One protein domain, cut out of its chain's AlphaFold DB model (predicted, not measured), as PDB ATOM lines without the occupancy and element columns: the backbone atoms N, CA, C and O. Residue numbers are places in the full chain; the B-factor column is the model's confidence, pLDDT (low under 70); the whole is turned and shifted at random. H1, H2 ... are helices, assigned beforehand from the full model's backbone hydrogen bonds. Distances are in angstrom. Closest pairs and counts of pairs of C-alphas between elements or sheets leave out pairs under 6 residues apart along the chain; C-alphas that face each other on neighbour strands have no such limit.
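What this domain is: This is residues 8 to 102 of the 177 residues of the protein "Integral membrane protein" of Nonlabens ulvanivorans (UniProt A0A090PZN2). Two long helices, H1 and H6, cross as an X. Short H2 and H3 lead back to the beginning of H6, the hairpin H4 and H5 makes a small head beyond it, and residues 93 to 102 stick out at the other end. The 95 printed residues hold six named helices, H1 to H6 in order, and no named strand: all helix, loose, radius of gyration of the C-alphas 15.7 A, spans 53 by 28 by 26 A.

Where its parts are: Find C-alpha 8 at (-46.322, 2.548, -14.679); H1 runs 27.3 A to residue 26. Next come H2, residues 32 to 38, H3, 42 to 50, H4, 54 to 61, and H5, 65 to 71. H6 runs 39.6 A from residue 74 to C-alpha 101 at (-46.437, 34.422, -33.983).

How they stand to each other: H1 and H6 touch at a steep tilt of 49 degrees; their closest C-alphas, Gly 18 and Gly 83, are 4.1 A apart. Within each helix, every O i to N i+4 pair is within hydrogen-bond range.

The domain as a whole: The printed part has no cut, and its links are tight. Residues 28 to 29 have pLDDT under 70.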
ATOM      1  N   PHE A   8     -46.843   1.537 -13.753       75.00
ATOM      2  CA  PHE A   8     -46.322   2.548 -14.679       75.00
ATOM      3  C   PHE A   8     -47.354   3.658 -14.928       75.00
ATOM      4  O   PHE A   8     -46.994   4.833 -14.983       75.00
ATOM      5  N   SER A   9     -48.636   3.289 -14.970       78.19
ATOM      6  CA  SER A   9     -49.749   4.220 -15.154       78.19
ATOM      7  C   SER A   9     -49.839   5.240 -14.014       78.19
ATOM      8  O   SER A   9     -49.913   6.435 -14.280       78.19
ATOM      9  N   ASP A  10     -49.688   4.813 -12.755       81.12
ATOM     10  CA  ASP A  10     -49.717   5.720 -11.594       81.12
ATOM     11  C   ASP A  10     -48.587   6.755 -11.648       81.12
ATOM     12  O   ASP A  10     -48.778   7.924 -11.312       81.12
ATOM     13  N   LYS A  11     -47.394   6.334 -12.096       83.31
ATOM     14  CA  LYS A  11     -46.247   7.239 -12.262       83.31
ATOM     15  C   LYS A  11     -46.508   8.255 -13.369       83.31
ATOM     16  O   LYS A  11     -46.200   9.428 -13.191       83.31
ATOM     17  N   PHE A  12     -47.085   7.811 -14.483       85.44
ATOM     18  CA  PHE A  12     -47.444   8.685 -15.593       85.44
ATOM     19  C   PHE A  12     -48.505   9.713 -15.183       85.44
ATOM     20  O   PHE A  12     -48.324  10.906 -15.416       85.44
ATOM     21  N   TYR A  13     -49.561   9.284 -14.484       87.19
ATOM     22  CA  TYR A  13     -50.572  10.197 -13.946       87.19
ATOM     23  C   TYR A  13     -49.986  11.200 -12.957       87.19
ATOM     24  O   TYR A  13     -50.410  12.352 -12.942       87.19
ATOM     25  N   LEU A  14     -49.001  10.801 -12.152       87.00
ATOM     26  CA  LEU A  14     -48.344  11.721 -11.231       87.00
ATOM     27  C   LEU A  14     -47.521  12.793 -11.962       87.00
ATOM     28  O   LEU A  14     -47.569  13.960 -11.585       87.00
ATOM     29  N   VAL A  15     -46.824  12.423 -13.039       87.44
ATOM     30  CA  VAL A  15     -46.138  13.399 -13.901       87.44
ATOM     31  C   VAL A  15     -47.154  14.335 -14.558       87.44
ATOM     32  O   VAL A  15     -46.939  15.542 -14.565       87.44
ATOM     33  N   LEU A  16     -48.290  13.819 -15.037       88.62
ATOM     34  CA  LEU A  16     -49.364  14.638 -15.607       88.62
ATOM     35  C   LEU A  16     -49.944  15.624 -14.578       88.62
ATOM     36  O   LEU A  16     -50.175  16.787 -14.901       88.62
ATOM     37  N   LYS A  17     -50.124  15.183 -13.328       88.62
ATOM     38  CA  LYS A  17     -50.513  16.040 -12.198       88.62
ATOM     39  C   LYS A  17     -49.481  17.143 -11.947       88.62
ATOM     40  O   LYS A  17     -49.868  18.294 -11.773       88.62
ATOM     41  N   GLY A  18     -48.189  16.810 -11.997       87.94
ATOM     42  CA  GLY A  18     -47.098  17.785 -11.918       87.94
ATOM     43  C   GLY A  18     -47.111  18.782 -13.077       87.94
ATOM     44  O   GLY A  18     -46.939  19.975 -12.858       87.94
ATOM     45  N   ILE A  19     -47.402  18.324 -14.301       88.44
ATOM     46  CA  ILE A  19     -47.547  19.204 -15.466       88.44
ATOM     47  C   ILE A  19     -48.722  20.163 -15.270       88.44
ATOM     48  O   ILE A  19     -48.561  21.363 -15.468       88.44
ATOM     49  N   ALA A  20     -49.887  19.656 -14.858       87.75
ATOM     50  CA  ALA A  20     -51.079  20.468 -14.627       87.75
ATOM     51  C   ALA A  20     -50.847  21.532 -13.542       87.75
ATOM     52  O   ALA A  20     -51.186  22.697 -13.740       87.75
ATOM     53  N   MET A  21     -50.214  21.146 -12.431       87.94
ATOM     54  CA  MET A  21     -49.827  22.067 -11.361       87.94
ATOM     55  C   MET A  21     -48.813  23.114 -11.844       87.94
ATOM     56  O   MET A  21     -49.001  24.301 -11.596       87.94
ATOM     57  N   GLY A  22     -47.779  22.697 -12.582       86.62
ATOM     58  CA  GLY A  22     -46.781  23.606 -13.149       86.62
ATOM     59  C   GLY A  22     -47.372  24.583 -14.167       86.62
ATOM     60  O   GLY A  22     -46.968  25.741 -14.211       86.62
ATOM     61  N   THR A  23     -48.374  24.151 -14.940       85.31
ATOM     62  CA  THR A  23     -49.086  25.022 -15.881       85.31
ATOM     63  C   THR A  23     -49.901  26.056 -15.119       85.31
ATOM     64  O   THR A  23     -49.817  27.237 -15.439       85.31
ATOM     65  N   ALA A  24     -50.627  25.639 -14.079       84.06
ATOM     66  CA  ALA A  24     -51.367  26.551 -13.215       84.06
ATOM     67  C   ALA A  24     -50.457  27.604 -12.571       84.06
ATOM     68  O   ALA A  24     -50.740  28.784 -12.705       84.06
ATOM     69  N   ASN A  25     -49.306  27.208 -12.012       82.06
ATOM     70  CA  ASN A  25     -48.325  28.138 -11.427       82.06
ATOM     71  C   ASN A  25     -47.802  29.204 -12.405       82.06
ATOM     72  O   ASN A  25     -47.232  30.210 -11.985       82.06
ATOM     73  N   LYS A  26     -47.949  28.973 -13.710       78.44
ATOM     74  CA  LYS A  26     -47.436  29.833 -14.778       78.44
ATOM     75  C   LYS A  26     -48.523  30.658 -15.461       78.44
ATOM     76  O   LYS A  26     -48.202  31.592 -16.192       78.44
ATOM     77  N   VAL A  27     -49.789  30.302 -15.250       74.56
ATOM     78  CA  VAL A  27     -50.949  31.014 -15.779       74.56
ATOM     79  C   VAL A  27     -51.441  31.987 -14.707       74.56
ATOM     80  O   VAL A  27     -51.737  31.570 -13.588       74.56
ATOM     81  N   PRO A  28     -51.551  33.290 -15.009       66.94
ATOM     82  CA  PRO A  28     -51.996  34.259 -14.021       66.94
ATOM     83  C   PRO A  28     -53.442  33.980 -13.608       66.94
ATOM     84  O   PRO A  28     -54.303  33.726 -14.448       66.94
ATOM     85  N   GLY A  29     -53.698  34.048 -12.302       65.88
ATOM     86  CA  GLY A  29     -55.031  33.849 -11.735       65.88
ATOM     87  C   GLY A  29     -55.410  32.394 -11.432       65.88
ATOM     88  O   GLY A  29     -56.532  32.169 -10.981       65.88
ATOM     89  N   VAL A  30     -54.507  31.424 -11.629       72.44
ATOM     90  CA  VAL A  30     -54.715  30.010 -11.267       72.44
ATOM     91  C   VAL A  30     -53.647  29.576 -10.256       72.44
ATOM     92  O   VAL A  30     -52.458  29.702 -10.517       72.44
ATOM     93  N   SER A  31     -54.046  29.049  -9.094       75.12
ATOM     94  CA  SER A  31     -53.099  28.534  -8.089       75.12
ATOM     95  C   SER A  31     -52.812  27.048  -8.310       75.12
ATOM     96  O   SER A  31     -53.732  26.226  -8.371       75.12
ATOM     97  N   GLY A  32     -51.532  26.667  -8.370       80.50
ATOM     98  CA  GLY A  32     -51.139  25.256  -8.407       80.50
ATOM     99  C   GLY A  32     -51.551  24.487  -7.149       80.50
ATOM    100  O   GLY A  32     -51.824  23.290  -7.236       80.50
ATOM    101  N   GLY A  33     -51.689  25.168  -6.004       80.62
ATOM    102  CA  GLY A  33     -52.223  24.583  -4.770       80.62
ATOM    103  C   GLY A  33     -53.681  24.133  -4.916       80.62
ATOM    104  O   GLY A  33     -54.029  23.030  -4.495       80.62
ATOM    105  N   VAL A  34     -54.513  24.927  -5.602       82.44
ATOM    106  CA  VAL A  34     -55.912  24.571  -5.910       82.44
ATOM    107  C   VAL A  34     -55.972  23.381  -6.864       82.44
ATOM    108  O   VAL A  34     -56.730  22.439  -6.631       82.44
ATOM    109  N   VAL A  35     -55.126  23.360  -7.898       86.00
ATOM    110  CA  VAL A  35     -55.030  22.207  -8.810       86.00
ATOM    111  C   VAL A  35     -54.627  20.942  -8.056       86.00
ATOM    112  O   VAL A  35     -55.227  19.889  -8.266       86.00
ATOM    113  N   ALA A  36     -53.661  21.036  -7.141       86.69
ATOM    114  CA  ALA A  36     -53.252  19.913  -6.307       86.69
ATOM    115  C   ALA A  36     -54.379  19.413  -5.390       86.69
ATOM    116  O   ALA A  36     -54.509  18.200  -5.178       86.69
ATOM    117  N   TYR A  37     -55.200  20.329  -4.870       84.00
ATOM    118  CA  TYR A  37     -56.344  20.010  -4.018       84.00
ATOM    119  C   TYR A  37     -57.434  19.281  -4.805       84.00
ATOM    120  O   TYR A  37     -57.802  18.161  -4.449       84.00
ATOM    121  N   VAL A  38     -57.868  19.847  -5.934       85.06
ATOM    122  CA  VAL A  38     -58.890  19.251  -6.811       85.06
ATOM    123  C   VAL A  38     -58.430  17.901  -7.371       85.06
ATOM    124  O   VAL A  38     -59.209  16.955  -7.450       85.06
ATOM    125  N   ALA A  39     -57.147  17.765  -7.708       84.69
ATOM    126  CA  ALA A  39     -56.569  16.510  -8.189       84.69
ATOM    127  C   ALA A  39     -56.267  15.486  -7.068       84.69
ATOM    128  O   ALA A  39     -55.708  14.412  -7.346       84.69
ATOM    129  N   GLY A  40     -56.607  15.808  -5.815       84.81
ATOM    130  CA  GLY A  40     -56.582  14.901  -4.668       84.81
ATOM    131  C   GLY A  40     -55.188  14.502  -4.182       84.81
ATOM    132  O   GLY A  40     -55.052  13.460  -3.547       84.81
ATOM    133  N   PHE A  41     -54.146  15.274  -4.505       87.88
ATOM    134  CA  PHE A  41     -52.767  14.987  -4.078       87.88
ATOM    135  C   PHE A  41     -52.162  16.058  -3.160       87.88
ATOM    136  O   PHE A  41     -51.022  15.908  -2.727       87.88
ATOM    137  N   TYR A  42     -52.917  17.109  -2.830       86.56
ATOM    138  CA  TYR A  42     -52.468  18.206  -1.969       86.56
ATOM    139  C   TYR A  42     -51.989  17.748  -0.584       86.56
ATOM    140  O   TYR A  42     -50.919  18.151  -0.141       86.56
ATOM    141  N   GLU A  43     -52.725  16.853   0.075       85.94
ATOM    142  CA  GLU A  43     -52.335  16.320   1.390       85.94
ATOM    143  C   GLU A  43     -51.004  15.560   1.331       85.94
ATOM    144  O   GLU A  43     -50.127  15.741   2.174       85.94
ATOM    145  N   GLU A  44     -50.818  14.730   0.299       87.75
ATOM    146  CA  GLU A  44     -49.561  14.008   0.089       87.75
ATOM    147  C   GLU A  44     -48.415  14.974  -0.238       87.75
ATOM    148  O   GLU A  44     -47.296  14.789   0.248       87.75
ATOM    149  N   PHE A  45     -48.700  16.031  -1.000       86.69
ATOM    150  CA  PHE A  45     -47.761  17.100  -1.319       86.69
ATOM    151  C   PHE A  45     -47.289  17.836  -0.065       86.69
ATOM    152  O   PHE A  45     -46.096  17.797   0.247       86.69
ATOM    153  N   ILE A  46     -48.206  18.417   0.710       87.94
ATOM    154  CA  ILE A  46     -47.874  19.150   1.936       87.94
ATOM    155  C   ILE A  46     -47.193  18.238   2.958       87.94
ATOM    156  O   ILE A  46     -46.186  18.629   3.547       87.94
ATOM    157  N   TYR A  47     -47.660  16.999   3.128       89.25
ATOM    158  CA  TYR A  47     -47.009  16.038   4.020       89.25
ATOM    159  C   TYR A  47     -45.562  15.739   3.599       89.25
ATOM    160  O   TYR A  47     -44.669  15.673   4.446       89.25
ATOM    161  N   SER A  48     -45.304  15.587   2.297       88.69
ATOM    162  CA  SER A  48     -43.951  15.365   1.766       88.69
ATOM    163  C   SER A  48     -43.051  16.585   2.007       88.69
ATOM    164  O   SER A  48     -41.908  16.426   2.435       88.69
ATOM    165  N   PHE A  49     -43.583  17.802   1.845       87.25
ATOM    166  CA  PHE A  49     -42.875  19.044   2.175       87.25
ATOM    167  C   PHE A  49     -42.590  19.190   3.674       87.25
ATOM    168  O   PHE A  49     -41.473  19.527   4.053       87.25
ATOM    169  N   GLN A  50     -43.533  18.848   4.556       88.94
ATOM    170  CA  GLN A  50     -43.322  18.870   6.012       88.94
ATOM    171  C   GLN A  50     -42.216  17.907   6.477       88.94
ATOM    172  O   GLN A  50     -41.588  18.106   7.525       88.94
ATOM    173  N   LYS A  51     -41.956  16.839   5.713       89.88
ATOM    174  CA  LYS A  51     -40.845  15.918   5.978       89.88
ATOM    175  C   LYS A  51     -39.487  16.507   5.615       89.88
ATOM    176  O   LYS A  51     -38.492  15.983   6.104       89.88
ATOM    177  N   LEU A  52     -39.409  17.601   4.856       88.12
ATOM    178  CA  LEU A  52     -38.169  18.349   4.610       88.12
ATOM    179  C   LEU A  52     -37.782  19.186   5.840       88.12
ATOM    180  O   LEU A  52     -37.765  20.409   5.827       88.12
ATOM    181  N   ASN A  53     -37.481  18.500   6.938       91.44
ATOM    182  CA  ASN A  53     -37.124  19.097   8.221       91.44
ATOM    183  C   ASN A  53     -35.669  18.769   8.606       91.44
ATOM    184  O   ASN A  53     -34.935  18.096   7.878       91.44
ATOM    185  N   LEU A  54     -35.257  19.187   9.807       90.38
ATOM    186  CA  LEU A  54     -33.914  18.931  10.346       90.38
ATOM    187  C   LEU A  54     -33.520  17.443  10.333       90.38
ATOM    188  O   LEU A  54     -32.340  17.125  10.204       90.38
ATOM    189  N   LYS A  55     -34.479  16.515  10.452       90.94
ATOM    190  CA  LYS A  55     -34.204  15.074  10.372       90.94
ATOM    191  C   LYS A  55     -33.856  14.655   8.948       90.94
ATOM    192  O   LYS A  55     -32.903  13.900   8.776       90.94
ATOM    193  N   ALA A  56     -34.577  15.150   7.943       89.12
ATOM    194  CA  ALA A  56     -34.234  14.913   6.543       89.12
ATOM    195  C   ALA A  56     -32.845  15.476   6.212       89.12
ATOM    196  O   ALA A  56     -32.025  14.776   5.625       89.12
ATOM    197  N   LEU A  57     -32.543  16.684   6.693       90.38
ATOM    198  CA  LEU A  57     -31.237  17.310   6.506       90.38
ATOM    199  C   LEU A  57     -30.105  16.488   7.153       90.38
ATOM    200  O   LEU A  57     -29.092  16.216   6.515       90.38
ATOM    201  N   LYS A  58     -30.305  15.998   8.384       90.31
ATOM    202  CA  LYS A  58     -29.361  15.081   9.050       90.31
ATOM    203  C   LYS A  58     -29.181  13.768   8.284       90.31
ATOM    204  O   LYS A  58     -28.065  13.276   8.184       90.31
ATOM    205  N   LEU A  59     -30.258  13.183   7.749       90.06
ATOM    206  CA  LEU A  59     -30.176  11.960   6.940       90.06
ATOM    207  C   LEU A  59     -29.369  12.181   5.652       90.06
ATOM    208  O   LEU A  59     -28.616  11.289   5.263       90.06
ATOM    209  N   LEU A  60     -29.502  13.361   5.038       90.06
ATOM    210  CA  LEU A  60     -28.767  13.755   3.841       90.06
ATOM    211  C   LEU A  60     -27.267  13.931   4.129       90.06
ATOM    212  O   LEU A  60     -26.448  13.302   3.465       90.06
ATOM    213  N   PHE A  61     -26.906  14.707   5.158       92.25
ATOM    214  CA  PHE A  61     -25.501  14.938   5.528       92.25
ATOM    215  C   PHE A  61     -24.795  13.692   6.077       92.25
ATOM    216  O   PHE A  61     -23.595  13.538   5.885       92.25
ATOM    217  N   ASN A  62     -25.533  12.762   6.689       90.75
ATOM    218  CA  ASN A  62     -24.990  11.476   7.138       90.75
ATOM    219  C   ASN A  62     -24.871  10.432   6.006       90.75
ATOM    220  O   ASN A  62     -24.657   9.254   6.286       90.75
ATOM    221  N   GLY A  63     -25.083  10.815   4.739       89.12
ATOM    222  CA  GLY A  63     -24.946   9.929   3.576       89.12
ATOM    223  C   GLY A  63     -26.031   8.851   3.452       89.12
ATOM    224  O   GLY A  63     -25.921   7.945   2.625       89.12
ATOM    225  N   ARG A  64     -27.113   8.918   4.241       90.44
ATOM    226  CA  ARG A  64     -28.204   7.924   4.228       90.44
ATOM    227  C   ARG A  64     -29.246   8.264   3.159       90.44
ATOM    228  O   ARG A  64     -30.437   8.362   3.456       90.44
ATOM    229  N   PHE A  65     -28.805   8.413   1.908       89.62
ATOM    230  CA  PHE A  65     -29.632   8.878   0.784       89.62
ATOM    231  C   PHE A  65     -30.895   8.042   0.559       89.62
ATOM    232  O   PHE A  65     -31.966   8.600   0.341       89.62
ATOM    233  N   LYS A  66     -30.809   6.711   0.676       88.69
ATOM    234  CA  LYS A  66     -31.978   5.827   0.527       88.69
ATOM    235  C   LYS A  66     -33.033   6.096   1.603       88.69
ATOM    236  O   LYS A  66     -34.207   6.270   1.295       88.69
ATOM    237  N   THR A  67     -32.603   6.191   2.860       88.00
ATOM    238  CA  THR A  67     -33.490   6.477   3.995       88.00
ATOM    239  C   THR A  67     -34.061   7.889   3.921       88.00
ATOM    240  O   THR A  67     -35.221   8.088   4.258       88.00
ATOM    241  N   PHE A  68     -33.276   8.864   3.455       91.00
ATOM    242  CA  PHE A  68     -33.765  10.208   3.154       91.00
ATOM    243  C   PHE A  68     -34.869  10.167   2.091       91.00
ATOM    244  O   PHE A  68     -35.956  10.688   2.322       91.00
ATOM    245  N   TYR A  69     -34.612   9.496   0.966       88.50
ATOM    246  CA  TYR A  69     -35.541   9.406  -0.157       88.50
ATOM    247  C   TYR A  69     -36.866   8.746   0.238       88.50
ATOM    248  O   TYR A  69     -37.933   9.203  -0.161       88.50
ATOM    249  N   GLU A  70     -36.827   7.711   1.072       88.44
ATOM    250  CA  GLU A  70     -38.036   7.097   1.628       88.44
ATOM    251  C   GLU A  70     -38.730   8.014   2.652       88.44
ATOM    252  O   GLU A  70     -39.957   8.125   2.646       88.44
ATOM    253  N   TYR A  71     -37.968   8.714   3.500       89.19
ATOM    254  CA  TYR A  71     -38.499   9.588   4.552       89.19
ATOM    255  C   TYR A  71     -39.291  10.784   4.010       89.19
ATOM    256  O   TYR A  71     -40.327  11.132   4.579       89.19
ATOM    257  N   VAL A  72     -38.817  11.399   2.923       90.00
ATOM    258  CA  VAL A  72     -39.427  12.600   2.320       90.00
ATOM    259  C   VAL A  72     -40.467  12.283   1.247       90.00
ATOM    260  O   VAL A  72     -40.943  13.190   0.576       90.00
ATOM    261  N   ASN A  73     -40.802  11.002   1.046       90.25
ATOM    262  CA  ASN A  73     -41.597  10.552  -0.101       90.25
ATOM    263  C   ASN A  73     -40.979  11.004  -1.443       90.25
ATOM    264  O   ASN A  73     -41.649  11.503  -2.348       90.25
ATOM    265  N   GLY A  74     -39.663  10.828  -1.581       86.31
ATOM    266  CA  GLY A  74     -38.868  11.350  -2.692       86.31
ATOM    267  C   GLY A  74     -39.315  10.848  -4.062       86.31
ATOM    268  O   GLY A  74     -39.102  11.530  -5.058       86.31
ATOM    269  N   ARG A  75     -39.993   9.697  -4.137       88.50
ATOM    270  CA  ARG A  75     -40.578   9.198  -5.388       88.50
ATOM    271  C   ARG A  75     -41.770  10.020  -5.854       88.50
ATOM    272  O   ARG A  75     -41.869  10.300  -7.043       88.50
ATOM    273  N   PHE A  76     -42.654  10.388  -4.935       89.44
ATOM    274  CA  PHE A  76     -43.751  11.292  -5.241       89.44
ATOM    275  C   PHE A  76     -43.193  12.660  -5.652       89.44
ATOM    276  O   PHE A  76     -43.499  13.159  -6.732       89.44
ATOM    277  N   LEU A  77     -42.295  13.205  -4.826       88.56
ATOM    278  CA  LEU A  77     -41.759  14.549  -5.012       88.56
ATOM    279  C   LEU A  77     -40.942  14.678  -6.307       88.56
ATOM    280  O   LEU A  77     -41.125  15.633  -7.050       88.56
ATOM    281  N   SER A  78     -40.093  13.697  -6.627       89.94
ATOM    282  CA  SER A  78     -39.293  13.713  -7.862       89.94
ATOM    283  C   SER A  78     -40.143  13.637  -9.128       89.94
ATOM    284  O   SER A  78     -39.856  14.353 -10.082       89.94
ATOM    285  N   LEU A  79     -41.193  12.811  -9.154       90.31
ATOM    286  CA  LEU A  79     -42.097  12.714 -10.306       90.31
ATOM    287  C   LEU A  79     -42.956  13.971 -10.470       90.31
ATOM    288  O   LEU A  79     -43.195  14.399 -11.599       90.31
ATOM    289  N   LEU A  80     -43.389  14.570  -9.361       89.56
ATOM    290  CA  LEU A  80     -44.132  15.824  -9.383       89.56
ATOM    291  C   LEU A  80     -43.254  16.976  -9.893       89.56
ATOM    292  O   LEU A  80     -43.643  17.652 -10.842       89.56
ATOM    293  N   ILE A  81     -42.045  17.128  -9.336       89.31
ATOM    294  CA  ILE A  81     -41.052  18.118  -9.782       89.31
ATOM    295  C   ILE A  81     -40.692  17.890 -11.251       89.31
ATOM    296  O   ILE A  81     -40.581  18.847 -12.009       89.31
ATOM    297  N   LEU A  82     -40.546  16.637 -11.691       91.25
ATOM    298  CA  LEU A  82     -40.306  16.328 -13.101       91.25
ATOM    299  C   LEU A  82     -41.438  16.868 -13.987       91.25
ATOM    300  O   LEU A  82     -41.162  17.503 -15.001       91.25
ATOM    301  N   GLY A  83     -42.696  16.647 -13.603       88.94
ATOM    302  CA  GLY A  83     -43.847  17.200 -14.316       88.94
ATOM    303  C   GLY A  83     -43.856  18.731 -14.328       88.94
ATOM    304  O   GLY A  83     -44.096  19.337 -15.371       88.94
ATOM    305  N   GLU A  84     -43.527  19.359 -13.202       87.62
ATOM    306  CA  GLU A  84     -43.457  20.817 -13.084       87.62
ATOM    307  C   GLU A  84     -42.345  21.416 -13.960       87.62
ATOM    308  O   GLU A  84     -42.586  22.375 -14.689       87.62
ATOM    309  N   VAL A  85     -41.154  20.809 -13.982       88.81
ATOM    310  CA  VAL A  85     -40.037  21.219 -14.852       88.81
ATOM    311  C   VAL A  85     -40.401  21.053 -16.329       88.81
ATOM    312  O   VAL A  85     -40.144  21.947 -17.136       88.81
ATOM    313  N   LEU A  86     -41.037  19.938 -16.702       88.81
ATOM    314  CA  LEU A  86     -41.521  19.730 -18.071       88.81
ATOM    315  C   LEU A  86     -42.556  20.789 -18.467       88.81
ATOM    316  O   LEU A  86     -42.478  21.342 -19.569       88.81
ATOM    317  N   SER A  87     -43.488  21.114 -17.569       87.62
ATOM    318  CA  SER A  87     -44.453  22.189 -17.790       87.62
ATOM    319  C   SER A  87     -43.763  23.543 -17.922       87.62
ATOM    320  O   SER A  87     -44.041  24.270 -18.871       87.62
ATOM    321  N   TYR A  88     -42.783  23.849 -17.067       83.94
ATOM    322  CA  TYR A  88     -42.020  25.092 -17.138       83.94
ATOM    323  C   TYR A  88     -41.436  25.314 -18.536       83.94
ATOM    324  O   TYR A  88     -41.637  26.381 -19.118       83.94
ATOM    325  N   PHE A  89     -40.755  24.319 -19.108       84.69
ATOM    326  CA  PHE A  89     -40.173  24.454 -20.445       84.69
ATOM    327  C   PHE A  89     -41.228  24.500 -21.548       84.69
ATOM    328  O   PHE A  89     -41.083  25.280 -22.487       84.69
ATOM    329  N   THR A  90     -42.283  23.694 -21.436       84.50
ATOM    330  CA  THR A  90     -43.326  23.601 -22.466       84.50
ATOM    331  C   THR A  90     -44.162  24.873 -22.521       84.50
ATOM    332  O   THR A  90     -44.347  25.443 -23.589       84.50
ATOM    333  N   VAL A  91     -44.621  25.350 -21.368       80.00
ATOM    334  CA  VAL A  91     -45.475  26.531 -21.246       80.00
ATOM    335  C   VAL A  91     -44.684  27.811 -21.513       80.00
ATOM    336  O   VAL A  91     -45.192  28.663 -22.233       80.00
ATOM    337  N   SER A  92     -43.433  27.939 -21.036       75.38
ATOM    338  CA  SER A  92     -42.601  29.117 -21.377       75.38
ATOM    339  C   SER A  92     -42.383  29.208 -22.884       75.38
ATOM    340  O   SER A  92     -42.699  30.226 -23.485       75.38
ATOM    341  N   LYS A  93     -41.928  28.113 -23.515       76.50
ATOM    342  CA  LYS A  93     -41.719  28.088 -24.969       76.50
ATOM    343  C   LYS A  93     -43.024  28.254 -25.737       76.50
ATOM    344  O   LYS A  93     -43.027  28.876 -26.792       76.50
ATOM    345  N   GLY A  94     -44.123  27.707 -25.219       78.00
ATOM    346  CA  GLY A  94     -45.459  27.910 -25.763       78.00
ATOM    347  C   GLY A  94     -45.801  29.394 -25.812       78.00
ATOM    348  O   GLY A  94     -46.130  29.900 -26.880       78.00
ATOM    349  N   PHE A  95     -45.638  30.112 -24.701       73.19
ATOM    350  CA  PHE A  95     -45.862  31.554 -24.664       73.19
ATOM    351  C   PHE A  95     -44.902  32.333 -25.560       73.19
ATOM    352  O   PHE A  95     -45.368  33.206 -26.285       73.19
ATOM    353  N   ASP A  96     -43.613  31.991 -25.596       74.19
ATOM    354  CA  ASP A  96     -42.647  32.644 -26.491       74.19
ATOM    355  C   ASP A  96     -43.067  32.510 -27.964       74.19
ATOM    356  O   ASP A  96     -43.023  33.472 -28.733       74.19
ATOM    357  N   VAL A  97     -43.532  31.321 -28.361       78.94
ATOM    358  CA  VAL A  97     -44.064  31.053 -29.705       78.94
ATOM    359  C   VAL A  97     -45.364  31.821 -29.943       78.94
ATOM    360  O   VAL A  97     -45.538  32.387 -31.021       78.94
ATOM    361  N   LEU A  98     -46.264  31.875 -28.956       77.38
ATOM    362  CA  LEU A  98     -47.523  32.611 -29.067       77.38
ATOM    363  C   LEU A  98     -47.281  34.118 -29.225       77.38
ATOM    364  O   LEU A  98     -47.866  34.734 -30.104       77.38
ATOM    365  N   ILE A  99     -46.394  34.707 -28.426       76.06
ATOM    366  CA  ILE A  99     -46.068  36.139 -28.485       76.06
ATOM    367  C   ILE A  99     -45.353  36.485 -29.795       76.06
ATOM    368  O   ILE A  99     -45.563  37.564 -30.343       76.06
ATOM    369  N   LYS A 100     -44.514  35.581 -30.315       76.44
ATOM    370  CA  LYS A 100     -43.786  35.805 -31.570       76.44
ATOM    371  C   LYS A 100     -44.675  35.677 -32.811       76.44
ATOM    372  O   LYS A 100     -44.463  36.405 -33.777       76.44
ATOM    373  N   ASN A 101     -45.625  34.741 -32.805       80.25
ATOM    374  CA  ASN A 101     -46.437  34.422 -33.983       80.25
ATOM    375  C   ASN A 101     -47.816  35.098 -33.994       80.25
ATOM    376  O   ASN A 101     -48.422  35.196 -35.059       80.25
ATOM    377  N   TYR A 102     -48.319  35.557 -32.846       77.00
ATOM    378  CA  TYR A 102     -49.584  36.285 -32.741       77.00
ATOM    379  C   TYR A 102     -49.354  37.746 -32.347       77.00
ATOM    380  O   TYR A 102     -48.346  38.069 -31.721       77.00
TER     381      TYR A 102